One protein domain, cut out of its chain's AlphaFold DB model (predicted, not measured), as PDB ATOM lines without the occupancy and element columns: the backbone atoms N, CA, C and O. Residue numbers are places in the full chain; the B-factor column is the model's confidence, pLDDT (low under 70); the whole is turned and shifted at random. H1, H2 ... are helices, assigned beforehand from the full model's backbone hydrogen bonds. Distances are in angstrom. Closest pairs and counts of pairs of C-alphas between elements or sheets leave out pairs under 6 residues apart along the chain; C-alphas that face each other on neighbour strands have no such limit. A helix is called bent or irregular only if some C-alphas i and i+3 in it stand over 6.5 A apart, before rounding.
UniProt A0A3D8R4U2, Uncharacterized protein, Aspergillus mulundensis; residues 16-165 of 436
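Overview. This is residues 16 to 165 of the 436 residues of an uncharacterized protein of Aspergillus mulundensis (UniProt A0A3D8R4U2). One long helix, H4, runs through the domain as a spine, and shorter helices pack on it: H2, H3 and H9 on residues 64 to 75, and H5, H6 and H7 on residues 74 to 88. H1 packs on H2 and H3, away from H4's second half, and the very short H8 packs on H6 alone. The printed part has 150 residues with nine named helices, H1 to H9 in chain order, and no named strand; the class is all helix. The whole is compact, with a radius of gyration of the C-alphas of 14.9 A and spans of 46 by 35 by 24 A.

Along the chain. H1, residues 16 to 31, begins at C-alpha 16 (18.954, -33.313, -26.327) and is 22.6 A long. H2 is residues 35 to 43, and H3 is residues 51 to 60. H4, residues 64 to 88, is 35.9 A long, from C-alpha 64 (-9.712, -40.360, -32.399) to C-alpha 88 (9.681, -39.760, -2.139). H5 is residues 91 to 97, H6 residues 105 to 114 with 14.2 A, and H7 residues 120 to 126. H8 is residues 133 to 136. H9, residues 147 to 156, is 14.1 A long and ends at C-alpha 156 (-9.440, -40.417, -19.063). H5 and H8 are irregular: C-alphas 92 and 95 are 7.0 A apart, and C-alphas 133 and 136 are 7.4 A apart.

Arrangement. H4 is the hub, touching six helices, and helix packing is mostly aligned, with 7 of 9 tilts shallow. H1 and H2 form a helical hairpin at a shallow tilt of 30 degrees; their closest C-alphas, of Ala 29 and Ile 38, are 6.1 A apart. H1 touches H3 the same way at 9 degrees, closest at the C-alphas of Arg 27 and Val 53, 5.7 A. H2 touches residues 65 to 73 of H4 at 6 degrees, the same way, closest at the C-alphas of Ile 35 and Ile 66, 6.3 A. H3 and H4 form a hairpin, with the closest C-alphas, of Ala 57 and Phe 67, 5.3 A apart. H4 and H5 form another, closest at the C-alphas of Leu 82 and Val 97, 6.9 A. H6 and H7 form a hairpin too, and each touches H4 at a steep tilt, of 42 and 52 degrees; the closest C-alphas of H4 and H7, of Arg 77 and Ala 126, are 5.0 A apart. H8 touches H6, with the C-alphas of Ala 106 and Asp 136 closest at 5.6 A. H9 touches residues 64 to 75 of H4 at a shallow tilt of 34 degrees, only just short of steep, closest at the C-alphas of Ala 71 and Phe 153, 6.5 A. Every O i to N i+4 pair is within hydrogen-bond range in H1, H2, H3, H4, H6, H7 and H9; H5 has 0 of 3 but 3 of 4 O i to N i+3 pairs, and H8 is too short for an i+4 pair.

Size, cuts and confidence. The two C-alphas farthest apart, of His 32 and Asn 92, are 47.0 A apart. The printed part has no cut and no long link. Mean pLDDT of the printed part is 87.8; residue 16, residues 98 to 103 and residue 165 are under 70.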
ATOM      1  N   MET A  16      19.764 -34.376 -25.730       65.62
ATOM      2  CA  MET A  16      18.954 -33.313 -26.327       65.62
ATOM      3  C   MET A  16      18.660 -33.560 -27.817       65.62
ATOM      4  O   MET A  16      17.517 -33.386 -28.246       65.62
ATOM      5  N   ILE A  17      19.650 -34.014 -28.593       71.62
ATOM      6  CA  ILE A  17      19.490 -34.339 -30.023       71.62
ATOM      7  C   ILE A  17      18.563 -35.549 -30.212       71.62
ATOM      8  O   ILE A  17      17.659 -35.513 -31.053       71.62
ATOM      9  N   MET A  18      18.726 -36.604 -29.406       73.19
ATOM     10  CA  MET A  18      17.861 -37.789 -29.462       73.19
ATOM     11  C   MET A  18      16.413 -37.440 -29.109       73.19
ATOM     12  O   MET A  18      15.491 -37.875 -29.796       73.19
ATOM     13  N   ARG A  19      16.206 -36.576 -28.110       73.75
ATOM     14  CA  ARG A  19      14.882 -36.077 -27.723       73.75
ATOM     15  C   ARG A  19      14.216 -35.272 -28.840       73.75
ATOM     16  O   ARG A  19      13.037 -35.481 -29.121       73.75
ATOM     17  N   GLN A  20      14.946 -34.363 -29.486       80.06
ATOM     18  CA  GLN A  20      14.421 -33.600 -30.625       80.06
ATOM     19  C   GLN A  20      14.061 -34.519 -31.796       80.06
ATOM     20  O   GLN A  20      13.007 -34.342 -32.404       80.06
ATOM     21  N   THR A  21      14.881 -35.539 -32.051       86.00
ATOM     22  CA  THR A  21      14.639 -36.538 -33.101       86.00
ATOM     23  C   THR A  21      13.392 -37.376 -32.806       86.00
ATOM     24  O   THR A  21      12.526 -37.505 -33.664       86.00
ATOM     25  N   GLN A  22      13.238 -37.891 -31.580       86.56
ATOM     26  CA  GLN A  22      12.037 -38.637 -31.182       86.56
ATOM     27  C   GLN A  22      10.774 -37.772 -31.262       86.56
ATOM     28  O   GLN A  22       9.744 -38.234 -31.744       86.56
ATOM     29  N   MET A  23      10.854 -36.511 -30.827       88.06
ATOM     30  CA  MET A  23       9.739 -35.567 -30.915       88.06
ATOM     31  C   MET A  23       9.346 -35.289 -32.369       88.06
ATOM     32  O   MET A  23       8.161 -35.271 -32.692       88.06
ATOM     33  N   PHE A  24      10.332 -35.083 -33.245       91.56
ATOM     34  CA  PHE A  24      10.108 -34.908 -34.676       91.56
ATOM     35  C   PHE A  24       9.428 -36.142 -35.278       91.56
ATOM     36  O   PHE A  24       8.376 -36.010 -35.896       91.56
ATOM     37  N   ASN A  25       9.954 -37.339 -35.006       93.88
ATOM     38  CA  ASN A  25       9.381 -38.596 -35.488       93.88
ATOM     39  C   ASN A  25       7.945 -38.801 -34.994       93.88
ATOM     40  O   ASN A  25       7.087 -39.211 -35.769       93.88
ATOM     41  N   LEU A  26       7.657 -38.471 -33.730       95.19
ATOM     42  CA  LEU A  26       6.306 -38.571 -33.182       95.19
ATOM     43  C   LEU A  26       5.339 -37.613 -33.887       95.19
ATOM     44  O   LEU A  26       4.235 -38.018 -34.245       95.19
ATOM     45  N   ARG A  27       5.748 -36.361 -34.136       95.25
ATOM     46  CA  ARG A  27       4.929 -35.398 -34.894       95.25
ATOM     47  C   ARG A  27       4.692 -35.858 -36.328       95.25
ATOM     48  O   ARG A  27       3.565 -35.778 -36.804       95.25
ATOM     49  N   GLU A  28       5.718 -36.365 -37.003       96.00
ATOM     50  CA  GLU A  28       5.589 -36.884 -38.368       96.00
ATOM     51  C   GLU A  28       4.687 -38.119 -38.432       96.00
ATOM     52  O   GLU A  28       3.859 -38.224 -39.338       96.00
ATOM     53  N   ALA A  29       4.776 -39.015 -37.449       96.75
ATOM     54  CA  ALA A  29       3.896 -40.171 -37.356       96.75
ATOM     55  C   ALA A  29       2.430 -39.755 -37.133       96.75
ATOM     56  O   ALA A  29       1.542 -40.315 -37.774       96.75
ATOM     57  N   VAL A  30       2.173 -38.733 -36.300       96.75
ATOM     58  CA  VAL A  30       0.835 -38.133 -36.125       96.75
ATOM     59  C   VAL A  30       0.317 -37.548 -37.440       96.75
ATOM     60  O   VAL A  30      -0.779 -37.899 -37.868       96.75
ATOM     61  N   ARG A  31       1.120 -36.723 -38.123       95.44
ATOM     62  CA  ARG A  31       0.760 -36.081 -39.403       95.44
ATOM     63  C   ARG A  31       0.390 -37.077 -40.497       95.44
ATOM     64  O   ARG A  31      -0.506 -36.818 -41.292       95.44
ATOM     65  N   HIS A  32       1.084 -38.210 -40.533       96.00
ATOM     66  CA  HIS A  32       0.883 -39.262 -41.527       96.00
ATOM     67  C   HIS A  32      -0.024 -40.400 -41.034       96.00
ATOM     68  O   HIS A  32      -0.094 -41.441 -41.685       96.00
ATOM     69  N   PHE A  33      -0.702 -40.226 -39.896       95.31
ATOM     70  CA  PHE A  33      -1.634 -41.195 -39.315       95.31
ATOM     71  C   PHE A  33      -1.039 -42.601 -39.079       95.31
ATOM     72  O   PHE A  33      -1.722 -43.622 -39.192       95.31
ATOM     73  N   ARG A  34       0.251 -42.684 -38.730       96.62
ATOM     74  CA  ARG A  34       0.992 -43.948 -38.563       96.62
ATOM     75  C   ARG A  34       0.846 -44.511 -37.150       96.62
ATOM     76  O   ARG A  34       1.746 -44.405 -36.321       96.62
ATOM     77  N   ILE A  35      -0.297 -45.139 -36.878       96.38
ATOM     78  CA  ILE A  35      -0.689 -45.616 -35.536       96.38
ATOM     79  C   ILE A  35       0.376 -46.516 -34.883       96.38
ATOM     80  O   ILE A  35       0.696 -46.319 -33.712       96.38
ATOM     81  N   GLN A  36       0.942 -47.478 -35.620       96.81
ATOM     82  CA  GLN A  36       1.921 -48.421 -35.063       96.81
ATOM     83  C   GLN A  36       3.223 -47.722 -34.636       96.81
ATOM     84  O   GLN A  36       3.700 -47.945 -33.527       96.81
ATOM     85  N   GLU A  37       3.744 -46.809 -35.464       96.69
ATOM     86  CA  GLU A  37       4.942 -46.020 -35.136       96.69
ATOM     87  C   GLU A  37       4.718 -45.156 -33.886       96.69
ATOM     88  O   GLU A  37       5.591 -45.065 -33.025       96.69
ATOM     89  N   ILE A  38       3.524 -44.567 -33.740       96.94
ATOM     90  CA  ILE A  38       3.146 -43.791 -32.548       96.94
ATOM     91  C   ILE A  38       3.155 -44.681 -31.301       96.94
ATOM     92  O   ILE A  38       3.703 -44.285 -30.274       96.94
ATOM     93  N   GLN A  39       2.576 -45.882 -31.376       96.44
ATOM     94  CA  GLN A  39       2.586 -46.823 -30.253       96.44
ATOM     95  C   GLN A  39       4.011 -47.205 -29.850       96.44
ATOM     96  O   GLN A  39       4.328 -47.190 -28.662       96.44
ATOM     97  N   ASP A  40       4.870 -47.515 -30.821       95.25
ATOM     98  CA  ASP A  40       6.252 -47.915 -30.561       95.25
ATOM     99  C   ASP A  40       7.077 -46.774 -29.952       95.25
ATOM    100  O   ASP A  40       7.817 -47.001 -28.995       95.25
ATOM    101  N   LEU A  41       6.880 -45.534 -30.412       94.81
ATOM    102  CA  LEU A  41       7.502 -44.351 -29.812       94.81
ATOM    103  C   LEU A  41       7.002 -44.098 -28.382       94.81
ATOM    104  O   LEU A  41       7.801 -43.837 -27.485       94.81
ATOM    105  N   LEU A  42       5.693 -44.200 -28.135       94.12
ATOM    106  CA  LEU A  42       5.104 -43.918 -26.819       94.12
ATOM    107  C   LEU A  42       5.403 -44.993 -25.761       94.12
ATOM    108  O   LEU A  42       5.273 -44.701 -24.566       94.12
ATOM    109  N   ARG A  43       5.827 -46.203 -26.165       92.38
ATOM    110  CA  ARG A  43       6.323 -47.252 -25.251       92.38
ATOM    111  C   ARG A  43       7.576 -46.820 -24.496       92.38
ATOM    112  O   ARG A  43       7.755 -47.250 -23.357       92.38
ATOM    113  N   ASP A  44       8.413 -45.970 -25.091       90.00
ATOM    114  CA  ASP A  44       9.539 -45.361 -24.390       90.00
ATOM    115  C   ASP A  44       9.007 -44.362 -23.335       90.00
ATOM    116  O   ASP A  44       8.357 -43.368 -23.690       90.00
ATOM    117  N   PRO A  45       9.263 -44.583 -22.028       85.31
ATOM    118  CA  PRO A  45       8.805 -43.682 -20.972       85.31
ATOM    119  C   PRO A  45       9.428 -42.281 -21.056       85.31
ATOM    120  O   PRO A  45       8.891 -41.358 -20.445       85.31
ATOM    121  N   LYS A  46      10.528 -42.112 -21.802       87.19
ATOM    122  CA  LYS A  46      11.240 -40.845 -22.001       87.19
ATOM    123  C   LYS A  46      10.834 -40.118 -23.285       87.19
ATOM    124  O   LYS A  46      11.218 -38.962 -23.463       87.19
ATOM    125  N   CYS A  47      10.036 -40.749 -24.155       88.19
ATOM    126  CA  CYS A  47       9.594 -40.131 -25.402       88.19
ATOM    127  C   CYS A  47       8.813 -38.832 -25.105       88.19
ATOM    128  O   CYS A  47       7.784 -38.873 -24.418       88.19
ATOM    129  N   PRO A  48       9.271 -37.666 -25.592       83.88
ATOM    130  CA  PRO A  48       8.686 -36.380 -25.236       83.88
ATOM    131  C   PRO A  48       7.321 -36.168 -25.901       83.88
ATOM    132  O   PRO A  48       7.183 -36.279 -27.117       83.88
ATOM    133  N   VAL A  49       6.328 -35.762 -25.108       88.62
ATOM    134  CA  VAL A  49       5.018 -35.309 -25.600       88.62
ATOM    135  C   VAL A  49       4.845 -33.855 -25.178       88.62
ATOM    136  O   VAL A  49       4.563 -33.567 -24.016       88.62
ATOM    137  N   ASN A  50       5.091 -32.929 -26.102       88.75
ATOM    138  CA  ASN A  50       4.980 -31.492 -25.851       88.75
ATOM    139  C   ASN A  50       3.630 -30.932 -26.324       88.75
ATOM    140  O   ASN A  50       2.834 -31.645 -26.943       88.75
ATOM    141  N   ARG A  51       3.378 -29.641 -26.071       89.31
ATOM    142  CA  ARG A  51       2.142 -28.971 -26.504       89.31
ATOM    143  C   ARG A  51       1.892 -29.100 -28.006       89.31
ATOM    144  O   ARG A  51       0.758 -29.359 -28.387       89.31
ATOM    145  N   SER A  52       2.929 -29.011 -28.843       90.94
ATOM    146  CA  SER A  52       2.782 -29.119 -30.302       90.94
ATOM    147  C   SER A  52       2.340 -30.505 -30.774       90.94
ATOM    148  O   SER A  52       1.547 -30.588 -31.702       90.94
ATOM    149  N   VAL A  53       2.824 -31.592 -30.157       94.12
ATOM    150  CA  VAL A  53       2.353 -32.958 -30.466       94.12
ATOM    151  C   VAL A  53       0.879 -33.107 -30.097       94.12
ATOM    152  O   VAL A  53       0.103 -33.661 -30.872       94.12
ATOM    153  N   ILE A  54       0.494 -32.607 -28.919       93.81
ATOM    154  CA  ILE A  54      -0.891 -32.678 -28.443       93.81
ATOM    155  C   ILE A  54      -1.799 -31.856 -29.357       93.81
ATOM    156  O   ILE A  54      -2.838 -32.356 -29.762       93.81
ATOM    157  N   GLU A  55      -1.407 -30.635 -29.713       92.88
ATOM    158  CA  GLU A  55      -2.162 -29.764 -30.617       92.88
ATOM    159  C   GLU A  55      -2.269 -30.361 -32.029       92.88
ATOM    160  O   GLU A  55      -3.358 -30.394 -32.598       92.88
ATOM    161  N   ASP A  56      -1.181 -30.917 -32.576       94.56
ATOM    162  CA  ASP A  56      -1.218 -31.600 -33.872       94.56
ATOM    163  C   ASP A  56      -2.207 -32.776 -33.843       94.56
ATOM    164  O   ASP A  56      -3.033 -32.900 -34.743       94.56
ATOM    165  N   ALA A  57      -2.177 -33.602 -32.794       96.25
ATOM    166  CA  ALA A  57      -3.061 -34.758 -32.663       96.25
ATOM    167  C   ALA A  57      -4.501 -34.404 -32.269       96.25
ATOM    168  O   ALA A  57      -5.407 -35.175 -32.564       96.25
ATOM    169  N   ALA A  58      -4.719 -33.287 -31.574       95.44
ATOM    170  CA  ALA A  58      -6.035 -32.843 -31.119       95.44
ATOM    171  C   ALA A  58      -6.766 -32.016 -32.172       95.44
ATOM    172  O   ALA A  58      -7.990 -31.982 -32.167       95.44
ATOM    173  N   VAL A  59      -6.041 -31.303 -33.031       93.38
ATOM    174  CA  VAL A  59      -6.616 -30.231 -33.843       93.38
ATOM    175  C   VAL A  59      -6.183 -30.334 -35.302       93.38
ATOM    176  O   VAL A  59      -7.041 -30.413 -36.176       93.38
ATOM    177  N   ASN A  60      -4.880 -30.335 -35.590       92.62
ATOM    178  CA  ASN A  60      -4.412 -30.187 -36.975       92.62
ATOM    179  C   ASN A  60      -4.559 -31.471 -37.804       92.62
ATOM    180  O   ASN A  60      -4.834 -31.385 -38.993       92.62
ATOM    181  N   TYR A  61      -4.372 -32.638 -37.185       94.56
ATOM    182  CA  TYR A  61      -4.396 -33.968 -37.805       94.56
ATOM    183  C   TYR A  61      -5.207 -34.930 -36.938       94.56
ATOM    184  O   TYR A  61      -4.758 -36.025 -36.589       94.56
ATOM    185  N   TYR A  62      -6.387 -34.486 -36.504       95.19
ATOM    186  CA  TYR A  62      -7.153 -35.234 -35.521       95.19
ATOM    187  C   TYR A  62      -7.611 -36.583 -36.074       95.19
ATOM    188  O   TYR A  62      -8.293 -36.675 -37.098       95.19
ATOM    189  N   ASN A  63      -7.284 -37.626 -35.323       96.06
ATOM    190  CA  ASN A  63      -7.860 -38.952 -35.436       96.06
ATOM    191  C   ASN A  63      -8.086 -39.475 -34.017       96.06
ATOM    192  O   ASN A  63      -7.183 -39.411 -33.176       96.06
ATOM    193  N   GLU A  64      -9.285 -39.992 -33.751       95.75
ATOM    194  CA  GLU A  64      -9.712 -40.360 -32.399       95.75
ATOM    195  C   GLU A  64      -8.770 -41.383 -31.744       95.75
ATOM    196  O   GLU A  64      -8.386 -41.233 -30.582       95.75
ATOM    197  N   VAL A  65      -8.329 -42.389 -32.506       96.56
ATOM    198  CA  VAL A  65      -7.447 -43.456 -32.012       96.56
ATOM    199  C   VAL A  65      -6.067 -42.905 -31.659       96.56
ATOM    200  O   VAL A  65      -5.558 -43.168 -30.568       96.56
ATOM    201  N   ILE A  66      -5.469 -42.115 -32.554       97.19
ATOM    202  CA  ILE A  66      -4.152 -41.499 -32.336       97.19
ATOM    203  C   ILE A  66      -4.176 -40.580 -31.119       97.19
ATOM    204  O   ILE A  66      -3.315 -40.684 -30.240       97.19
ATOM    205  N   PHE A  67      -5.174 -39.703 -31.042       97.44
ATOM    206  CA  PHE A  67      -5.290 -38.771 -29.934       97.44
ATOM    207  C   PHE A  67      -5.473 -39.506 -28.603       97.44
ATOM    208  O   PHE A  67      -4.800 -39.188 -27.620       97.44
ATOM    209  N   ARG A  68      -6.314 -40.548 -28.574       97.06
ATOM    210  CA  ARG A  68      -6.519 -41.378 -27.383       97.06
ATOM    211  C   ARG A  68      -5.236 -42.073 -26.930       97.06
ATOM    212  O   ARG A  68      -4.987 -42.110 -25.728       97.06
ATOM    213  N   LEU A  69      -4.401 -42.569 -27.847       96.88
ATOM    214  CA  LEU A  69      -3.094 -43.150 -27.504       96.88
ATOM    215  C   LEU A  69      -2.175 -42.130 -26.820       96.88
ATOM    216  O   LEU A  69      -1.581 -42.431 -25.785       96.88
ATOM    217  N   ILE A  70      -2.097 -40.912 -27.362       95.88
ATOM    218  CA  ILE A  70      -1.289 -39.824 -26.792       95.88
ATOM    219  C   ILE A  70      -1.824 -39.417 -25.413       95.88
ATOM    220  O   ILE A  70      -1.054 -39.310 -24.456       95.88
ATOM    221  N   ALA A  71      -3.139 -39.242 -25.285       94.69
ATOM    222  CA  ALA A  71      -3.783 -38.884 -24.027       94.69
ATOM    223  C   ALA A  71      -3.601 -39.972 -22.952       94.69
ATOM    224  O   ALA A  71      -3.285 -39.657 -21.804       94.69
ATOM    225  N   MET A  72      -3.722 -41.251 -23.327       93.75
ATOM    226  CA  MET A  72      -3.450 -42.385 -22.440       93.75
ATOM    227  C   MET A  72      -1.989 -42.415 -21.977       93.75
ATOM    228  O   MET A  72      -1.725 -42.582 -20.788       93.75
ATOM    229  N   ALA A  73      -1.033 -42.206 -22.885       93.25
ATOM    230  CA  ALA A  73       0.378 -42.153 -22.517       93.25
ATOM    231  C   ALA A  73       0.659 -41.020 -21.515       93.25
ATOM    232  O   ALA A  73       1.349 -41.236 -20.516       93.25
ATOM    233  N   LEU A  74       0.084 -39.832 -21.734       91.12
ATOM    234  CA  LEU A  74       0.216 -38.692 -20.825       91.12
ATOM    235  C   LEU A  74      -0.351 -38.989 -19.433       91.12
ATOM    236  O   LEU A  74       0.349 -38.766 -18.442       91.12
ATOM    237  N   ILE A  75      -1.577 -39.513 -19.332       89.12
ATOM    238  CA  ILE A  75      -2.184 -39.778 -18.021       89.12
ATOM    239  C   ILE A  75      -1.448 -40.887 -17.272       89.12
ATOM    240  O   ILE A  75      -1.196 -40.740 -16.080       89.12
ATOM    241  N   THR A  76      -1.009 -41.951 -17.955       90.69
ATOM    242  CA  THR A  76      -0.214 -43.018 -17.329       90.69
ATOM    243  C   THR A  76       1.107 -42.479 -16.782       90.69
ATOM    244  O   THR A  76       1.503 -42.819 -15.667       90.69
ATOM    245  N   ARG A  77       1.793 -41.606 -17.528       90.00
ATOM    246  CA  ARG A  77       3.045 -40.981 -17.068       90.00
ATOM    247  C   ARG A  77       2.813 -40.047 -15.887       90.00
ATOM    248  O   ARG A  77       3.595 -40.071 -14.942       90.00
ATOM    249  N   ARG A  78       1.720 -39.281 -15.895       88.56
ATOM    250  CA  ARG A  78       1.321 -38.465 -14.743       88.56
ATOM    251  C   ARG A  78       1.018 -39.345 -13.533       88.56
ATOM    252  O   ARG A  78       1.570 -39.102 -12.474       88.56
ATOM    253  N   GLN A  79       0.230 -40.405 -13.672       87.62
ATOM    254  CA  GLN A  79      -0.056 -41.329 -12.567       87.62
ATOM    255  C   GLN A  79       1.222 -41.916 -11.954       87.62
ATOM    256  O   GLN A  79       1.335 -41.955 -10.734       87.62
ATOM    257  N   ARG A  80       2.212 -42.296 -12.773       88.94
ATOM    258  CA  ARG A  80       3.534 -42.718 -12.273       88.94
ATOM    259  C   ARG A  80       4.245 -41.603 -11.507       88.94
ATOM    260  O   ARG A  80       4.688 -41.844 -10.395       88.94
ATOM    261  N   LEU A  81       4.246 -40.378 -12.040       88.56
ATOM    262  CA  LEU A  81       4.784 -39.202 -11.347       88.56
ATOM    263  C   LEU A  81       4.136 -39.005  -9.965       88.56
ATOM    264  O   LEU A  81       4.821 -38.671  -9.007       88.56
ATOM    265  N   LEU A  82       2.823 -39.231  -9.843       87.56
ATOM    266  CA  LEU A  82       2.123 -39.149  -8.559       87.56
ATOM    267  C   LEU A  82       2.596 -40.211  -7.577       87.56
ATOM    268  O   LEU A  82       2.819 -39.902  -6.412       87.56
ATOM    269  N   VAL A  83       2.735 -41.447  -8.051       87.94
ATOM    270  CA  VAL A  83       3.245 -42.562  -7.251       87.94
ATOM    271  C   VAL A  83       4.651 -42.231  -6.749       87.94
ATOM    272  O   VAL A  83       4.903 -42.323  -5.548       87.94
ATOM    273  N   ASP A  84       5.524 -41.737  -7.626       88.25
ATOM    274  CA  ASP A  84       6.872 -41.301  -7.255       88.25
ATOM    275  C   ASP A  84       6.830 -40.174  -6.210       88.25
ATOM    276  O   ASP A  84       7.606 -40.186  -5.255       88.25
ATOM    277  N   CYS A  85       5.893 -39.230  -6.330       88.06
ATOM    278  CA  CYS A  85       5.691 -38.188  -5.327       88.06
ATOM    279  C   CYS A  85       5.248 -38.737  -3.968       88.06
ATOM    280  O   CYS A  85       5.754 -38.278  -2.950       88.06
ATOM    281  N   VAL A  86       4.328 -39.704  -3.932       87.12
ATOM    282  CA  VAL A  86       3.845 -40.308  -2.678       87.12
ATOM    283  C   VAL A  86       4.971 -40.999  -1.913       87.12
ATOM    284  O   VAL A  86       5.020 -40.903  -0.691       87.12
ATOM    285  N   TYR A  87       5.879 -41.678  -2.614       88.62
ATOM    286  CA  TYR A  87       6.955 -42.426  -1.963       88.62
ATOM    287  C   TYR A  87       8.153 -41.571  -1.555       88.62
ATOM    288  O   TYR A  87       8.855 -41.939  -0.616       88.62
ATOM    289  N   ASN A  88       8.409 -40.467  -2.260       88.38
ATOM    290  CA  ASN A  88       9.681 -39.760  -2.139       88.38
ATOM    291  C   ASN A  88       9.567 -38.317  -1.636       88.38
ATOM    292  O   ASN A  88      10.588 -37.734  -1.272       88.38
ATOM    293  N   LEU A  89       8.371 -37.717  -1.617       86.00
ATOM    294  CA  LEU A  89       8.196 -36.376  -1.057       86.00
ATOM    295  C   LEU A  89       7.949 -36.430   0.457       86.00
ATOM    296  O   LEU A  89       7.316 -37.362   0.958       86.00
ATOM    297  N   PRO A  90       8.427 -35.423   1.207       84.12
ATOM    298  CA  PRO A  90       8.242 -35.376   2.649       84.12
ATOM    299  C   PRO A  90       6.757 -35.189   3.039       84.12
ATOM    300  O   PRO A  90       5.979 -34.607   2.279       84.12
ATOM    301  N   PRO A  91       6.336 -35.631   4.245       82.31
ATOM    302  CA  PRO A  91       4.925 -35.631   4.655       82.31
ATOM    303  C   PRO A  91       4.226 -34.266   4.617       82.31
ATOM    304  O   PRO A  91       3.026 -34.186   4.366       82.31
ATOM    305  N   ASN A  92       4.967 -33.179   4.836       82.81
ATOM    306  CA  ASN A  92       4.459 -31.807   4.758       82.81
ATOM    307  C   ASN A  92       4.045 -31.393   3.333       82.81
ATOM    308  O   ASN A  92       3.259 -30.462   3.178       82.81
ATOM    309  N   GLU A  93       4.520 -32.087   2.298       80.19
ATOM    310  CA  GLU A  93       4.103 -31.872   0.912       80.19
ATOM    311  C   GLU A  93       2.926 -32.773   0.499       80.19
ATOM    312  O   GLU A  93       2.375 -32.607  -0.592       80.19
ATOM    313  N   MET A  94       2.468 -33.690   1.364       77.88
ATOM    314  CA  MET A  94       1.455 -34.683   0.988       77.88
ATOM    315  C   MET A  94       0.072 -34.103   0.724       77.88
ATOM    316  O   MET A  94      -0.626 -34.567  -0.181       77.88
ATOM    317  N   GLU A  95      -0.301 -33.024   1.416       77.06
ATOM    318  CA  GLU A  95      -1.528 -32.281   1.108       77.06
ATOM    319  C   GLU A  95      -1.532 -31.795  -0.350       77.06
ATOM    320  O   GLU A  95      -2.587 -31.621  -0.971       77.06
ATOM    321  N   HIS A  96      -0.341 -31.598  -0.935       70.19
ATOM    322  CA  HIS A  96      -0.238 -31.159  -2.308       70.19
ATOM    323  C   HIS A  96      -0.449 -32.258  -3.345       70.19
ATOM    324  O   HIS A  96      -0.981 -31.957  -4.419       70.19
ATOM    325  N   VAL A  97      -0.075 -33.485  -2.994       71.56
ATOM    326  CA  VAL A  97      -0.147 -34.692  -3.826       71.56
ATOM    327  C   VAL A  97      -1.571 -35.248  -3.885       71.56
ATOM    328  O   VAL A  97      -1.994 -35.723  -4.929       71.56
ATOM    329  N   LEU A  98      -2.361 -35.112  -2.817       67.50
ATOM    330  CA  LEU A  98      -3.748 -35.603  -2.767       67.50
ATOM    331  C   LEU A  98      -4.744 -34.813  -3.644       67.50
ATOM    332  O   LEU A  98      -5.933 -35.127  -3.679       67.50
ATOM    333  N   ARG A  99      -4.293 -33.765  -4.346       69.69
ATOM    334  CA  ARG A  99      -5.137 -32.943  -5.230       69.69
ATOM    335  C   ARG A  99      -5.102 -33.458  -6.681       69.69
ATOM    336  O   ARG A  99      -4.178 -34.183  -7.040       69.69
ATOM    337  N   PRO A 100      -6.062 -33.068  -7.549       69.31
ATOM    338  CA  PRO A 100      -6.107 -33.540  -8.933       69.31
ATOM    339  C   PRO A 100      -4.802 -33.287  -9.691       69.31
ATOM    340  O   PRO A 100      -4.305 -32.156  -9.745       69.31
ATOM    341  N   ILE A 101      -4.280 -34.357 -10.287       68.12
ATOM    342  CA  ILE A 101      -2.925 -34.426 -10.831       68.12
ATOM    343  C   ILE A 101      -2.661 -33.423 -11.951       68.12
ATOM    344  O   ILE A 101      -1.554 -32.898 -12.078       68.12
ATOM    345  N   ASP A 102      -3.696 -33.099 -12.721       67.75
ATOM    346  CA  ASP A 102      -3.555 -32.279 -13.919       67.75
ATOM    347  C   ASP A 102      -3.104 -30.860 -13.619       67.75
ATOM    348  O   ASP A 102      -2.371 -30.276 -14.406       67.75
ATOM    349  N   THR A 103      -3.468 -30.382 -12.430       66.44
ATOM    350  CA  THR A 103      -3.250 -29.007 -11.964       66.44
ATOM    351  C   THR A 103      -1.890 -28.779 -11.310       66.44
ATOM    352  O   THR A 103      -1.544 -27.669 -10.887       66.44
ATOM    353  N   ARG A 104      -1.143 -29.867 -11.093       78.25
ATOM    354  CA  ARG A 104       0.073 -29.864 -10.270       78.25
ATOM    355  C   ARG A 104       1.204 -30.689 -10.837       78.25
ATOM    356  O   ARG A 104       2.261 -30.706 -10.217       78.25
ATOM    357  N   ALA A 105       1.025 -31.323 -11.992       82.56
ATOM    358  CA  ALA A 105       2.048 -32.166 -12.593       82.56
ATOM    359  C   ALA A 105       3.403 -31.438 -12.713       82.56
ATOM    360  O   ALA A 105       4.417 -32.003 -12.310       82.56
ATOM    361  N   ALA A 106       3.443 -30.172 -13.160       85.81
ATOM    362  CA  ALA A 106       4.712 -29.443 -13.254       85.81
ATOM    363  C   ALA A 106       5.288 -29.073 -11.882       85.81
ATOM    364  O   ALA A 106       6.495 -29.185 -11.674       85.81
ATOM    365  N   TRP A 107       4.452 -28.668 -10.919       87.06
ATOM    366  CA  TRP A 107       4.902 -28.449  -9.539       87.06
ATOM    367  C   TRP A 107       5.488 -29.721  -8.911       87.06
ATOM    368  O   TRP A 107       6.619 -29.684  -8.436       87.06
ATOM    369  N   LEU A 108       4.766 -30.842  -8.981       87.94
ATOM    370  CA  LEU A 108       5.185 -32.154  -8.477       87.94
ATOM    371  C   LEU A 108       6.486 -32.615  -9.137       87.94
ATOM    372  O   LEU A 108       7.443 -32.978  -8.456       87.94
ATOM    373  N   GLY A 109       6.562 -32.491 -10.463       89.56
ATOM    374  CA  GLY A 109       7.771 -32.771 -11.225       89.56
ATOM    375  C   GLY A 109       8.966 -31.928 -10.778       89.56
ATOM    376  O   GLY A 109      10.063 -32.452 -10.607       89.56
ATOM    377  N   ARG A 110       8.767 -30.629 -10.519       89.69
ATOM    378  CA  ARG A 110       9.825 -29.752  -9.993       89.69
ATOM    379  C   ARG A 110      10.292 -30.175  -8.599       89.69
ATOM    380  O   ARG A 110      11.487 -30.065  -8.336       89.69
ATOM    381  N   GLN A 111       9.407 -30.669  -7.732       89.62
ATOM    382  CA  GLN A 111       9.814 -31.159  -6.410       89.62
ATOM    383  C   GLN A 111      10.611 -32.459  -6.490       89.62
ATOM    384  O   GLN A 111      11.642 -32.577  -5.833       89.62
ATOM    385  N   LEU A 112      10.209 -33.400  -7.347       89.88
ATOM    386  CA  LEU A 112      10.982 -34.627  -7.567       89.88
ATOM    387  C   LEU A 112      12.389 -34.338  -8.106       89.88
ATOM    388  O   LEU A 112      13.356 -34.960  -7.666       89.88
ATOM    389  N   LEU A 113      12.520 -33.350  -8.999       90.75
ATOM    390  CA  LEU A 113      13.823 -32.913  -9.506       90.75
ATOM    391  C   LEU A 113      14.677 -32.238  -8.434       90.75
ATOM    392  O   LEU A 113      15.873 -32.488  -8.369       90.75
ATOM    393  N   ARG A 114      14.079 -31.403  -7.576       89.38
ATOM    394  CA  ARG A 114      14.795 -30.755  -6.464       89.38
ATOM    395  C   ARG A 114      15.335 -31.761  -5.452       89.38
ATOM    396  O   ARG A 114      16.413 -31.542  -4.913       89.38
ATOM    397  N   ASN A 115      14.609 -32.852  -5.228       85.50
ATOM    398  CA  ASN A 115      15.011 -33.928  -4.325       85.50
ATOM    399  C   ASN A 115      15.906 -34.992  -4.997       85.50
ATOM    400  O   ASN A 115      16.246 -35.978  -4.355       85.50
ATOM    401  N   ASN A 116      16.305 -34.808  -6.268       86.00
ATOM    402  CA  ASN A 116      17.130 -35.749  -7.044       86.00
ATOM    403  C   ASN A 116      16.581 -37.190  -7.084       86.00
ATOM    404  O   ASN A 116      17.345 -38.153  -7.097       86.00
ATOM    405  N   VAL A 117      15.255 -37.338  -7.100       85.44
ATOM    406  CA  VAL A 117      14.579 -38.647  -7.060       85.44
ATOM    407  C   VAL A 117      14.424 -39.244  -8.458       85.44
ATOM    408  O   VAL A 117      14.494 -40.457  -8.635       85.44
ATOM    409  N   VAL A 118      14.179 -38.392  -9.458       84.69
ATOM    410  CA  VAL A 118      13.796 -38.803 -10.815       84.69
ATOM    411  C   VAL A 118      14.585 -38.014 -11.855       84.69
ATOM    412  O   VAL A 118      14.818 -36.814 -11.694       84.69
ATOM    413  N   ASP A 119      14.941 -38.672 -12.958       86.38
ATOM    414  CA  ASP A 119      15.563 -38.036 -14.119       86.38
ATOM    415  C   ASP A 119      14.678 -36.930 -14.716       86.38
ATOM    416  O   ASP A 119      13.469 -37.088 -14.922       86.38
ATOM    417  N   ARG A 120      15.312 -35.830 -15.142       86.50
ATOM    418  CA  ARG A 120      14.633 -34.721 -15.836       86.50
ATOM    419  C   ARG A 120      13.853 -35.166 -17.069       86.50
ATOM    420  O   ARG A 120      12.815 -34.584 -17.368       86.50
ATOM    421  N   GLU A 121      14.343 -36.175 -17.779       85.00
ATOM    422  CA  GLU A 121      13.702 -36.710 -18.984       85.00
ATOM    423  C   GLU A 121      12.354 -37.364 -18.681       85.00
ATOM    424  O   GLU A 121      11.385 -37.124 -19.396       85.00
ATOM    425  N   VAL A 122      12.266 -38.119 -17.584       85.56
ATOM    426  CA  VAL A 122      11.027 -38.781 -17.154       85.56
ATOM    427  C   VAL A 122       9.987 -37.737 -16.750       85.56
ATOM    428  O   VAL A 122       8.838 -37.795 -17.189       85.56
ATOM    429  N   VAL A 123      10.400 -36.715 -15.991       87.44
ATOM    430  CA  VAL A 123       9.507 -35.609 -15.617       87.44
ATOM    431  C   VAL A 123       9.046 -34.833 -16.851       87.44
ATOM    432  O   VAL A 123       7.862 -34.533 -16.984       87.44
ATOM    433  N   ALA A 124       9.949 -34.546 -17.789       85.00
ATOM    434  CA  ALA A 124       9.621 -33.828 -19.016       85.00
ATOM    435  C   ALA A 124       8.733 -34.631 -19.987       85.00
ATOM    436  O   ALA A 124       8.090 -34.036 -20.851       85.00
ATOM    437  N   ALA A 125       8.680 -35.959 -19.859       84.81
ATOM    438  CA  ALA A 125       7.754 -36.813 -20.600       84.81
ATOM    439  C   ALA A 125       6.337 -36.843 -19.990       84.81
ATOM    440  O   ALA A 125       5.377 -37.142 -20.705       84.81
ATOM    441  N   ALA A 126       6.195 -36.537 -18.692       85.69
ATOM    442  CA  ALA A 126       4.915 -36.424 -17.980       85.69
ATOM    443  C   ALA A 126       4.353 -34.987 -17.955       85.69
ATOM    444  O   ALA A 126       3.136 -34.780 -17.883       85.69
ATOM    445  N   VAL A 127       5.248 -33.997 -18.007       86.62
ATOM    446  CA  VAL A 127       4.958 -32.562 -17.957       86.62
ATOM    447  C   VAL A 127       5.407 -31.922 -19.274       86.62
ATOM    448  O   VAL A 127       6.596 -31.613 -19.427       86.62
ATOM    449  N   PRO A 128       4.476 -31.713 -20.224       81.25
ATOM    450  CA  PRO A 128       4.766 -31.023 -21.474       81.25
ATOM    451  C   PRO A 128       5.447 -29.674 -21.218       81.25
ATOM    452  O   PRO A 128       5.047 -28.922 -20.330       81.25
ATOM    453  N   ASP A 129       6.491 -29.381 -21.995       79.56
ATOM    454  CA  ASP A 129       7.197 -28.094 -21.978       79.56
ATOM    455  C   ASP A 129       7.758 -27.680 -20.607       79.56
ATOM    456  O   ASP A 129       7.855 -26.495 -20.294       79.56
ATOM    457  N   LEU A 130       8.174 -28.657 -19.789       83.94
ATOM    458  CA  LEU A 130       8.833 -28.429 -18.501       83.94
ATOM    459  C   LEU A 130       9.927 -27.341 -18.589       83.94
ATOM    460  O   LEU A 130      10.979 -27.548 -19.201       83.94
ATOM    461  N   GLY A 131       9.694 -26.214 -17.908       77.44
ATOM    462  CA  GLY A 131      10.563 -25.028 -17.915       77.44
ATOM    463  C   GLY A 131       9.959 -23.811 -18.622       77.44
ATOM    464  O   GLY A 131      10.434 -22.702 -18.405       77.44
ATOM    465  N   SER A 132       8.897 -24.000 -19.409       82.25
ATOM    466  CA  SER A 132       8.059 -22.921 -19.937       82.25
ATOM    467  C   SER A 132       7.191 -22.306 -18.826       82.25
ATOM    468  O   SER A 132       6.753 -23.049 -17.937       82.25
ATOM    469  N   PRO A 133       6.879 -20.995 -18.870       76.38
ATOM    470  CA  PRO A 133       5.855 -20.400 -18.004       76.38
ATOM    471  C   PRO A 133       4.497 -21.121 -18.106       76.38
ATOM    472  O   PRO A 133       3.775 -21.211 -17.114       76.38
ATOM    473  N   ASP A 134       4.211 -21.744 -19.251       78.25
ATOM    474  CA  ASP A 134       2.922 -22.378 -19.542       78.25
ATOM    475  C   ASP A 134       2.906 -23.890 -19.256       78.25
ATOM    476  O   ASP A 134       1.961 -24.587 -19.623       78.25
ATOM    477  N   CYS A 135       3.947 -24.440 -18.621       79.75
ATOM    478  CA  CYS A 135       4.027 -25.883 -18.342       79.75
ATOM    479  C   CYS A 135       2.970 -26.384 -17.337       79.75
ATOM    480  O   CYS A 135       2.664 -27.575 -17.307       79.75
ATOM    481  N   ASP A 136       2.402 -25.477 -16.536       79.25
ATOM    482  CA  ASP A 136       1.268 -25.737 -15.639       79.25
ATOM    483  C   ASP A 136      -0.094 -25.428 -16.293       79.25
ATOM    484  O   ASP A 136      -1.128 -25.552 -15.640       79.25
ATOM    485  N   ALA A 137      -0.122 -25.000 -17.560       81.19
ATOM    486  CA  ALA A 137      -1.373 -24.700 -18.240       81.19
ATOM    487  C   ALA A 137      -2.170 -25.981 -18.516       81.19
ATOM    488  O   ALA A 137      -1.622 -27.036 -18.853       81.19
ATOM    489  N   SER A 138      -3.492 -25.861 -18.434       86.38
ATOM    490  CA  SER A 138      -4.401 -26.970 -18.703       86.38
ATOM    491  C   SER A 138      -4.211 -27.545 -20.114       86.38
ATOM    492  O   SER A 138      -4.026 -26.815 -21.091       86.38
ATOM    493  N   VAL A 139      -4.328 -28.867 -20.254       88.12
ATOM    494  CA  VAL A 139      -4.304 -29.532 -21.574       88.12
ATOM    495  C   VAL A 139      -5.473 -29.091 -22.463       88.12
ATOM    496  O   VAL A 139      -5.383 -29.160 -23.686       88.12
ATOM    497  N   TYR A 140      -6.540 -28.567 -21.858       91.69
ATOM    498  CA  TYR A 140      -7.719 -28.050 -22.544       91.69
ATOM    499  C   TYR A 140      -7.450 -26.792 -23.389       91.69
ATOM    500  O   TYR A 140      -8.186 -26.524 -24.333       91.69
ATOM    501  N   PHE A 141      -6.345 -26.072 -23.161       89.75
ATOM    502  CA  PHE A 141      -5.908 -25.012 -24.084       89.75
ATOM    503  C   PHE A 141      -5.490 -25.554 -25.463       89.75
ATOM    504  O   PHE A 141      -5.460 -24.806 -26.435       89.75
ATOM    505  N   LEU A 142      -5.150 -26.843 -25.557       91.00
ATOM    506  CA  LEU A 142      -4.581 -27.456 -26.763       91.00
ATOM    507  C   LEU A 142      -5.631 -28.125 -27.651       91.00
ATOM    508  O   LEU A 142      -5.364 -28.366 -28.823       91.00
ATOM    509  N   VAL A 143      -6.819 -28.420 -27.113       92.38
ATOM    510  CA  VAL A 143      -7.898 -29.081 -27.872       92.38
ATOM    511  C   VAL A 143      -8.748 -28.100 -28.681       92.38
ATOM    512  O   VAL A 143      -9.475 -28.522 -29.578       92.38
ATOM    513  N   ARG A 144      -8.652 -26.793 -28.393       91.50
ATOM    514  CA  ARG A 144      -9.457 -25.731 -29.024       91.50
ATOM    515  C   ARG A 144     -10.950 -26.110 -29.044       91.50
ATOM    516  O   ARG A 144     -11.491 -26.470 -28.002       91.50
ATOM    517  N   CYS A 145     -11.603 -26.045 -30.207       93.75
ATOM    518  CA  CYS A 145     -13.009 -26.418 -30.389       93.75
ATOM    519  C   CYS A 145     -13.226 -27.906 -30.723       93.75
ATOM    520  O   CYS A 145     -14.355 -28.309 -31.009       93.75
ATOM    521  N   ASN A 146     -12.191 -28.756 -30.655       95.12
ATOM    522  CA  ASN A 146     -12.373 -30.194 -30.833       95.12
ATOM    523  C   ASN A 146     -12.966 -30.835 -29.570       95.12
ATOM    524  O   ASN A 146     -12.262 -31.326 -28.682       95.12
ATOM    525  N   ARG A 147     -14.299 -30.887 -29.538       94.19
ATOM    526  CA  ARG A 147     -15.065 -31.475 -28.437       94.19
ATOM    527  C   ARG A 147     -14.738 -32.949 -28.188       94.19
ATOM    528  O   ARG A 147     -14.666 -33.345 -27.033       94.19
ATOM    529  N   LYS A 148     -14.501 -33.758 -29.228       95.56
ATOM    530  CA  LYS A 148     -14.176 -35.188 -29.053       95.56
ATOM    531  C   LYS A 148     -12.820 -35.384 -28.370       95.56
ATOM    532  O   LYS A 148     -12.672 -36.253 -27.510       95.56
ATOM    533  N   ALA A 149     -11.829 -34.563 -28.727       96.44
ATOM    534  CA  ALA A 149     -10.533 -34.555 -28.053       96.44
ATOM    535  C   ALA A 149     -10.680 -34.142 -26.577       96.44
ATOM    536  O   ALA A 149     -10.155 -34.803 -25.681       96.44
ATOM    537  N   ALA A 150     -11.461 -33.095 -26.302       95.62
ATOM    538  CA  ALA A 150     -11.750 -32.671 -24.934       95.62
ATOM    539  C   ALA A 150     -12.462 -33.760 -24.113       95.62
ATOM    540  O   ALA A 150     -12.087 -34.029 -22.973       95.62
ATOM    541  N   GLU A 151     -13.450 -34.424 -24.708       96.19
ATOM    542  CA  GLU A 151     -14.201 -35.513 -24.088       96.19
ATOM    543  C   GLU A 151     -13.303 -36.717 -23.787       96.19
ATOM    544  O   GLU A 151     -13.335 -37.235 -22.676       96.19
ATOM    545  N   THR A 152     -12.388 -37.059 -24.698       96.06
ATOM    546  CA  THR A 152     -11.370 -38.096 -24.465       96.06
ATOM    547  C   THR A 152     -10.502 -37.776 -23.246       96.06
ATOM    548  O   THR A 152     -10.288 -38.642 -22.399       96.06
ATOM    549  N   PHE A 153     -10.009 -36.537 -23.114       93.56
ATOM    550  CA  PHE A 153      -9.274 -36.134 -21.910       93.56
ATOM    551  C   PHE A 153     -10.149 -36.242 -20.659       93.56
ATOM    552  O   PHE A 153      -9.730 -36.810 -19.649       93.56
ATOM    553  N   TYR A 154     -11.375 -35.733 -20.717       93.69
ATOM    554  CA  TYR A 154     -12.275 -35.758 -19.575       93.69
ATOM    555  C   TYR A 154     -12.555 -37.190 -19.094       93.69
ATOM    556  O   TYR A 154     -12.451 -37.480 -17.897       93.69
ATOM    557  N   ASP A 155     -12.833 -38.101 -20.025       93.19
ATOM    558  CA  ASP A 155     -13.113 -39.510 -19.751       93.19
ATOM    559  C   ASP A 155     -11.907 -40.231 -19.150       93.19
ATOM    560  O   ASP A 155     -12.066 -41.016 -18.213       93.19
ATOM    561  N   LEU A 156     -10.696 -39.891 -19.602       90.94
ATOM    562  CA  LEU A 156      -9.440 -40.417 -19.063       90.94
ATOM    563  C   LEU A 156      -9.073 -39.867 -17.675       90.94
ATOM    564  O   LEU A 156      -8.131 -40.366 -17.060       90.94
ATOM    565  N   GLY A 157      -9.809 -38.879 -17.156       87.25
ATOM    566  CA  GLY A 157      -9.653 -38.390 -15.782       87.25
ATOM    567  C   GLY A 157      -9.227 -36.932 -15.648       87.25
ATOM    568  O   GLY A 157      -9.127 -36.458 -14.516       87.25
ATOM    569  N   TYR A 158      -9.066 -36.195 -16.753       87.88
ATOM    570  CA  TYR A 158      -8.729 -34.769 -16.731       87.88
ATOM    571  C   TYR A 158      -9.943 -33.907 -16.351       87.88
ATOM    572  O   TYR A 158     -10.462 -33.135 -17.149       87.88
ATOM    573  N   ARG A 159     -10.474 -34.063 -15.136       86.31
ATOM    574  CA  ARG A 159     -11.810 -33.542 -14.778       86.31
ATOM    575  C   ARG A 159     -11.864 -32.031 -14.539       86.31
ATOM    576  O   ARG A 159     -12.950 -31.463 -14.540       86.31
ATOM    577  N   ARG A 160     -10.724 -31.368 -14.323       86.75
ATOM    578  CA  ARG A 160     -10.666 -29.916 -14.081       86.75
ATOM    579  C   ARG A 160     -10.532 -29.142 -15.388       86.75
ATOM    580  O   ARG A 160      -9.435 -28.981 -15.912       86.75
ATOM    581  N   VAL A 161     -11.667 -28.654 -15.881       89.44
ATOM    582  CA  VAL A 161     -11.769 -27.954 -17.171       89.44
ATOM    583  C   VAL A 161     -11.573 -26.431 -17.083       89.44
ATOM    584  O   VAL A 161     -11.337 -25.799 -18.104       89.44
ATOM    585  N   ASP A 162     -11.635 -25.840 -15.883       86.25
ATOM    586  CA  ASP A 162     -11.691 -24.378 -15.665       86.25
ATOM    587  C   ASP A 162     -10.447 -23.811 -14.960       86.25
ATOM    588  O   ASP A 162     -10.513 -22.999 -14.040       86.25
ATOM    589  N   GLU A 163      -9.272 -24.323 -15.313       82.44
ATOM    590  CA  GLU A 163      -8.042 -23.986 -14.603       82.44
ATOM    591  C   GLU A 163      -7.393 -22.684 -15.098       82.44
ATOM    592  O   GLU A 163      -7.088 -22.543 -16.276       82.44
ATOM    593  N   LEU A 164      -7.109 -21.766 -14.164       76.81
ATOM    594  CA  LEU A 164      -6.477 -20.459 -14.414       76.81
ATOM    595  C   LEU A 164      -4.935 -20.480 -14.496       76.81
ATOM    596  O   LEU A 164      -4.315 -19.486 -14.882       76.81
ATOM    597  N   ARG A 165      -4.288 -21.554 -14.023       69.62
ATOM    598  CA  ARG A 165      -2.834 -21.578 -13.782       69.62
ATOM    599  C   ARG A 165      -2.029 -21.491 -15.086       69.62
ATOM    600  O   ARG A 165      -2.440 -22.000 -16.124       69.62
TER     601      ARG A 165